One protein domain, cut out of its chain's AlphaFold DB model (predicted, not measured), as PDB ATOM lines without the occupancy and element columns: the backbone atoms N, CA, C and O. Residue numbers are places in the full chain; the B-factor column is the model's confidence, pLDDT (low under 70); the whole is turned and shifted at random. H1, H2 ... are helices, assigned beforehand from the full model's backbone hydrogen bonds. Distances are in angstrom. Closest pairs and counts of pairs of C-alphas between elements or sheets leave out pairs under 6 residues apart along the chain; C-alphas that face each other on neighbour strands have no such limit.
ATOM      1  N   GLY A  46     -37.895 -37.575  -3.003       89.03
ATOM      2  CA  GLY A  46     -37.071 -37.844  -1.816       89.03
ATOM      3  C   GLY A  46     -36.208 -39.102  -1.952       89.03
ATOM      4  O   GLY A  46     -35.009 -39.065  -1.690       89.03
ATOM      5  N   TYR A  47     -36.803 -40.205  -2.420       85.44
ATOM      6  CA  TYR A  47     -36.115 -41.497  -2.522       85.44
ATOM      7  C   TYR A  47     -34.975 -41.474  -3.546       85.44
ATOM      8  O   TYR A  47     -33.870 -41.908  -3.237       85.44
ATOM      9  N   ARG A  48     -35.195 -40.897  -4.738       90.98
ATOM     10  CA  ARG A  48     -34.136 -40.787  -5.758       90.98
ATOM     11  C   ARG A  48     -32.956 -39.943  -5.275       90.98
ATOM     12  O   ARG A  48     -31.816 -40.303  -5.543       90.98
ATOM     13  N   ARG A  49     -33.219 -38.864  -4.525       89.51
ATOM     14  CA  ARG A  49     -32.165 -38.025  -3.937       89.51
ATOM     15  C   ARG A  49     -31.383 -38.780  -2.862       89.51
ATOM     16  O   ARG A  49     -30.162 -38.739  -2.886       89.51
ATOM     17  N   ALA A  50     -32.069 -39.510  -1.980       91.64
ATOM     18  CA  ALA A  50     -31.421 -40.322  -0.952       91.64
ATOM     19  C   ALA A  50     -30.548 -41.436  -1.552       91.64
ATOM     20  O   ALA A  50     -29.408 -41.605  -1.128       91.64
ATOM     21  N   VAL A  51     -31.043 -42.144  -2.575       93.91
ATOM     22  CA  VAL A  51     -30.263 -43.167  -3.289       93.91
ATOM     23  C   VAL A  51     -29.054 -42.539  -3.975       93.91
ATOM     24  O   VAL A  51     -27.952 -43.038  -3.796       93.91
ATOM     25  N   ALA A  52     -29.218 -41.410  -4.675       93.51
ATOM     26  CA  ALA A  52     -28.096 -40.717  -5.306       93.51
ATOM     27  C   ALA A  52     -27.015 -40.312  -4.286       93.51
ATOM     28  O   ALA A  52     -25.836 -40.537  -4.539       93.51
ATOM     29  N   THR A  53     -27.398 -39.782  -3.116       93.90
ATOM     30  CA  THR A  53     -26.448 -39.440  -2.042       93.90
ATOM     31  C   THR A  53     -25.774 -40.674  -1.444       93.90
ATOM     32  O   THR A  53     -24.572 -40.652  -1.190       93.90
ATOM     33  N   ALA A  54     -26.509 -41.770  -1.251       93.55
ATOM     34  CA  ALA A  54     -25.921 -43.017  -0.770       93.55
ATOM     35  C   ALA A  54     -24.917 -43.589  -1.788       93.55
ATOM     36  O   ALA A  54     -23.819 -44.000  -1.412       93.55
ATOM     37  N   THR A  55     -25.241 -43.562  -3.085       95.49
ATOM     38  CA  THR A  55     -24.346 -44.029  -4.153       95.49
ATOM     39  C   THR A  55     -23.086 -43.171  -4.255       95.49
ATOM     40  O   THR A  55     -21.997 -43.732  -4.363       95.49
ATOM     41  N   THR A  56     -23.188 -41.839  -4.157       94.46
ATOM     42  CA  THR A  56     -21.999 -40.970  -4.180       94.46
ATOM     43  C   THR A  56     -21.117 -41.182  -2.954       94.46
ATOM     44  O   THR A  56     -19.907 -41.326  -3.107       94.46
ATOM     45  N   MET A  57     -21.693 -41.292  -1.751       95.35
ATOM     46  CA  MET A  57     -20.934 -41.623  -0.536       95.35
ATOM     47  C   MET A  57     -20.233 -42.982  -0.650       95.35
ATOM     48  O   MET A  57     -19.066 -43.103  -0.284       95.35
ATOM     49  N   THR A  58     -20.905 -43.981  -1.228       93.41
ATOM     50  CA  THR A  58     -20.306 -45.303  -1.465       93.41
ATOM     51  C   THR A  58     -19.150 -45.220  -2.468       93.41
ATOM     52  O   THR A  58     -18.099 -45.809  -2.231       93.41
ATOM     53  N   ALA A  59     -19.293 -44.448  -3.550       94.83
ATOM     54  CA  ALA A  59     -18.224 -44.242  -4.529       94.83
ATOM     55  C   ALA A  59     -16.995 -43.547  -3.914       94.83
ATOM     56  O   ALA A  59     -15.869 -43.995  -4.132       94.83
ATOM     57  N   TYR A  60     -17.197 -42.513  -3.088       90.71
ATOM     58  CA  TYR A  60     -16.106 -41.862  -2.353       90.71
ATOM     59  C   TYR A  60     -15.418 -42.811  -1.369       90.71
ATOM     60  O   TYR A  60     -14.192 -42.807  -1.285       90.71
ATOM     61  N   ALA A  61     -16.175 -43.657  -0.666       90.59
ATOM     62  CA  ALA A  61     -15.606 -44.644   0.248       90.59
ATOM     63  C   ALA A  61     -14.759 -45.698  -0.489       90.59
ATOM     64  O   ALA A  61     -13.681 -46.056  -0.017       90.59
ATOM     65  N   VAL A  62     -15.202 -46.166  -1.662       93.30
ATOM     66  CA  VAL A  62     -14.437 -47.113  -2.494       93.30
ATOM     67  C   VAL A  62     -13.165 -46.467  -3.048       93.30
ATOM     68  O   VAL A  62     -12.105 -47.086  -2.979       93.30
ATOM     69  N   LEU A  63     -13.232 -45.219  -3.526       91.28
ATOM     70  CA  LEU A  63     -12.052 -44.473  -3.982       91.28
ATOM     71  C   LEU A  63     -11.051 -44.238  -2.845       91.28
ATOM     72  O   LEU A  63      -9.865 -44.514  -3.008       91.28
ATOM     73  N   ALA A  64     -11.524 -43.806  -1.673       88.89
ATOM     74  CA  ALA A  64     -10.681 -43.638  -0.493       88.89
ATOM     75  C   ALA A  64     -10.022 -44.963  -0.073       88.89
ATOM     76  O   ALA A  64      -8.840 -44.984   0.261       88.89
ATOM     77  N   ARG A  65     -10.754 -46.084  -0.158       84.74
ATOM     78  CA  ARG A  65     -10.226 -47.426   0.127       84.74
ATOM     79  C   ARG A  65      -9.178 -47.882  -0.891       84.74
ATOM     80  O   ARG A  65      -8.230 -48.555  -0.498       84.74
ATOM     81  N   GLY A  66      -9.343 -47.537  -2.168       91.91
ATOM     82  CA  GLY A  66      -8.351 -47.803  -3.213       91.91
ATOM     83  C   GLY A  66      -7.058 -47.029  -2.967       91.91
ATOM     84  O   GLY A  66      -5.987 -47.623  -2.914       91.91
ATOM     85  N   MET A  67      -7.173 -45.727  -2.689       85.30
ATOM     86  CA  MET A  67      -6.010 -44.879  -2.402       85.30
ATOM     87  C   MET A  67      -5.295 -45.273  -1.102       85.30
ATOM     88  O   MET A  67      -4.072 -45.213  -1.039       85.30
ATOM     89  N   ALA A  68      -6.027 -45.741  -0.086       81.87
ATOM     90  CA  ALA A  68      -5.441 -46.207   1.172       81.87
ATOM     91  C   ALA A  68      -4.601 -47.493   1.034       81.87
ATOM     92  O   ALA A  68      -3.834 -47.807   1.938       81.87
ATOM     93  N   ARG A  69      -4.748 -48.253  -0.064       79.76
ATOM     94  CA  ARG A  69      -3.918 -49.441  -0.327       79.76
ATOM     95  C   ARG A  69      -2.604 -49.116  -1.031       79.76
ATOM     96  O   ARG A  69      -1.663 -49.887  -0.890       79.76
ATOM     97  N   GLU A  70      -2.533 -48.006  -1.761       78.37
ATOM     98  CA  GLU A  70      -1.318 -47.600  -2.487       78.37
ATOM     99  C   GLU A  70      -0.496 -46.554  -1.729       78.37
ATOM    100  O   GLU A  70       0.719 -46.475  -1.886       78.37
ATOM    101  N   LEU A  71      -1.140 -45.780  -0.854       77.89
ATOM    102  CA  LEU A  71      -0.470 -44.829   0.018       77.89
ATOM    103  C   LEU A  71      -0.252 -45.487   1.377       77.89
ATOM    104  O   LEU A  71      -1.168 -45.545   2.195       77.89
ATOM    105  N   VAL A  72       0.971 -45.971   1.618       82.36
ATOM    106  CA  VAL A  72       1.480 -46.281   2.963       82.36
ATOM    107  C   VAL A  72       1.159 -45.081   3.852       82.36
ATOM    108  O   VAL A  72       1.774 -44.028   3.707       82.36
ATOM    109  N   VAL A  73       0.125 -45.207   4.690       78.50
ATOM    110  CA  VAL A  73      -0.462 -44.079   5.423       78.50
ATOM    111  C   VAL A  73       0.598 -43.514   6.374       78.50
ATOM    112  O   VAL A  73       0.985 -44.205   7.321       78.50
ATOM    113  N   PRO A  74       1.080 -42.275   6.158       85.83
ATOM    114  CA  PRO A  74       1.981 -41.614   7.091       85.83
ATOM    115  C   PRO A  74       1.331 -41.564   8.476       85.83
ATOM    116  O   PRO A  74       0.126 -41.323   8.586       85.83
ATOM    117  N   HIS A  75       2.113 -41.765   9.539       86.49
ATOM    118  CA  HIS A  75       1.617 -41.712  10.923       86.49
ATOM    119  C   HIS A  75       0.821 -40.428  11.224       86.49
ATOM    120  O   HIS A  75      -0.154 -40.471  11.977       86.49
ATOM    121  N   ASP A  76       1.153 -39.326  10.555       86.96
ATOM    122  CA  ASP A  76       0.455 -38.048  10.678       86.96
ATOM    123  C   ASP A  76      -1.004 -38.117  10.198       86.96
ATOM    124  O   ASP A  76      -1.898 -37.553  10.829       86.96
ATOM    125  N   LEU A  77      -1.290 -38.872   9.132       84.68
ATOM    126  CA  LEU A  77      -2.662 -39.073   8.655       84.68
ATOM    127  C   LEU A  77      -3.472 -39.933   9.632       84.68
ATOM    128  O   LEU A  77      -4.641 -39.634   9.879       84.68
ATOM    129  N   CYS A  78      -2.856 -40.944  10.250       85.10
ATOM    130  CA  CYS A  78      -3.498 -41.724  11.312       85.10
ATOM    131  C   CYS A  78      -3.854 -40.847  12.520       85.10
ATOM    132  O   CYS A  78      -4.961 -40.964  13.054       85.10
ATOM    133  N   ALA A  79      -2.962 -39.934  12.917       87.35
ATOM    134  CA  ALA A  79      -3.227 -38.978  13.987       87.35
ATOM    135  C   ALA A  79      -4.416 -38.062  13.641       87.35
ATOM    136  O   ALA A  79      -5.358 -37.963  14.430       87.35
ATOM    137  N   VAL A  80      -4.444 -37.485  12.435       87.65
ATOM    138  CA  VAL A  80      -5.548 -36.619  11.976       87.65
ATOM    139  C   VAL A  80      -6.878 -37.374  11.905       87.65
ATOM    140  O   VAL A  80      -7.896 -36.859  12.368       87.65
ATOM    141  N   VAL A  81      -6.890 -38.607  11.385       87.12
ATOM    142  CA  VAL A  81      -8.104 -39.440  11.331       87.12
ATOM    143  C   VAL A  81      -8.592 -39.771  12.741       87.12
ATOM    144  O   VAL A  81      -9.779 -39.618  13.020       87.12
ATOM    145  N   SER A  82      -7.694 -40.145  13.657       88.49
ATOM    146  CA  SER A  82      -8.062 -40.429  15.051       88.49
ATOM    147  C   SER A  82      -8.668 -39.202  15.750       88.49
ATOM    148  O   SER A  82      -9.711 -39.293  16.409       88.49
ATOM    149  N   TRP A  83      -8.101 -38.016  15.517       92.05
ATOM    150  CA  TRP A  83      -8.625 -36.763  16.046       92.05
ATOM    151  C   TRP A  83      -9.994 -36.421  15.446       92.05
ATOM    152  O   TRP A  83     -10.928 -36.097  16.182       92.05
ATOM    153  N   ALA A  84     -10.165 -36.586  14.132       91.01
ATOM    154  CA  ALA A  84     -11.439 -36.373  13.453       91.01
ATOM    155  C   ALA A  84     -12.525 -37.333  13.962       91.01
ATOM    156  O   ALA A  84     -13.647 -36.900  14.223       91.01
ATOM    157  N   THR A  85     -12.201 -38.614  14.179       88.73
ATOM    158  CA  THR A  85     -13.147 -39.573  14.774       88.73
ATOM    159  C   THR A  85     -13.546 -39.176  16.192       88.73
ATOM    160  O   THR A  85     -14.729 -39.231  16.521       88.73
ATOM    161  N   THR A  86     -12.605 -38.674  16.997       86.01
ATOM    162  CA  THR A  86     -12.881 -38.173  18.352       86.01
ATOM    163  C   THR A  86     -13.781 -36.938  18.312       86.01
ATOM    164  O   THR A  86     -14.725 -36.835  19.091       86.01
ATOM    165  N   LEU A  87     -13.559 -36.022  17.365       88.74
ATOM    166  CA  LEU A  87     -14.376 -34.820  17.189       88.74
ATOM    167  C   LEU A  87     -15.794 -35.144  16.695       88.74
ATOM    168  O   LEU A  87     -16.763 -34.547  17.167       88.74
ATOM    169  N   VAL A  88     -15.934 -36.106  15.782       88.34
ATOM    170  CA  VAL A  88     -17.242 -36.611  15.339       88.34
ATOM    171  C   VAL A  88     -17.959 -37.305  16.493       88.34
ATOM    172  O   VAL A  88     -19.133 -37.028  16.715       88.34
ATOM    173  N   HIS A  89     -17.262 -38.128  17.279       82.62
ATOM    174  CA  HIS A  89     -17.831 -38.774  18.460       82.62
ATOM    175  C   HIS A  89     -18.231 -37.754  19.539       82.62
ATOM    176  O   HIS A  89     -19.284 -37.886  20.146       82.62
ATOM    177  N   ALA A  90     -17.465 -36.680  19.735       83.58
ATOM    178  CA  ALA A  90     -17.824 -35.612  20.669       83.58
ATOM    179  C   ALA A  90     -19.061 -34.809  20.221       83.58
ATOM    180  O   ALA A  90     -19.789 -34.278  21.056       83.58
ATOM    181  N   ARG A  91     -19.306 -34.703  18.906       86.21
ATOM    182  CA  ARG A  91     -20.436 -33.938  18.345       86.21
ATOM    183  C   ARG A  91     -21.695 -34.766  18.102       86.21
ATOM    184  O   ARG A  91     -22.790 -34.221  18.202       86.21
TER     185      ARG A  91
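Overview. This is residues 46 to 91 of the 361 residues of the protein "Os01g0583600 protein" of Oryza sativa subsp. japonica (UniProt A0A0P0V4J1). A long helix, H1, and a shorter one, H2, form an open V in one flat layer, with the link between them at its corner and the space between the two arms empty. The printed part has 46 residues with two named helices, H1 then H2, and no named strand; its class is all helix. It is only just extended, close to loose, with a radius of gyration of the C-alphas of 14.2 A, and spans 40 by 31 by 7 A.

Arrangement. H1, residues 46 to 70, is the longest helix, and a tight link of four residues joins it to H2, residues 75 to 91. H1 and H2 are apart, with no C-alpha of the one within 8 A of the other. In H2 every O i to N i+4 pair is within hydrogen-bond range; in H1, 19 of 21 are.

Along the chain. H1 measures 37.1 A from C-alpha 46 at (-37.071, -37.844, -1.816) to C-alpha 70 at (-1.318, -47.600, -2.487). H2 measures 24.5 A and ends with C-alpha 91 at (-20.436, -33.938, 18.345).

Size, cuts and confidence. The two C-alphas farthest apart, those of Gly 46 and His 75, are 40.9 A apart. The printed part has no cut, and no printed residue is under pLDDT 70.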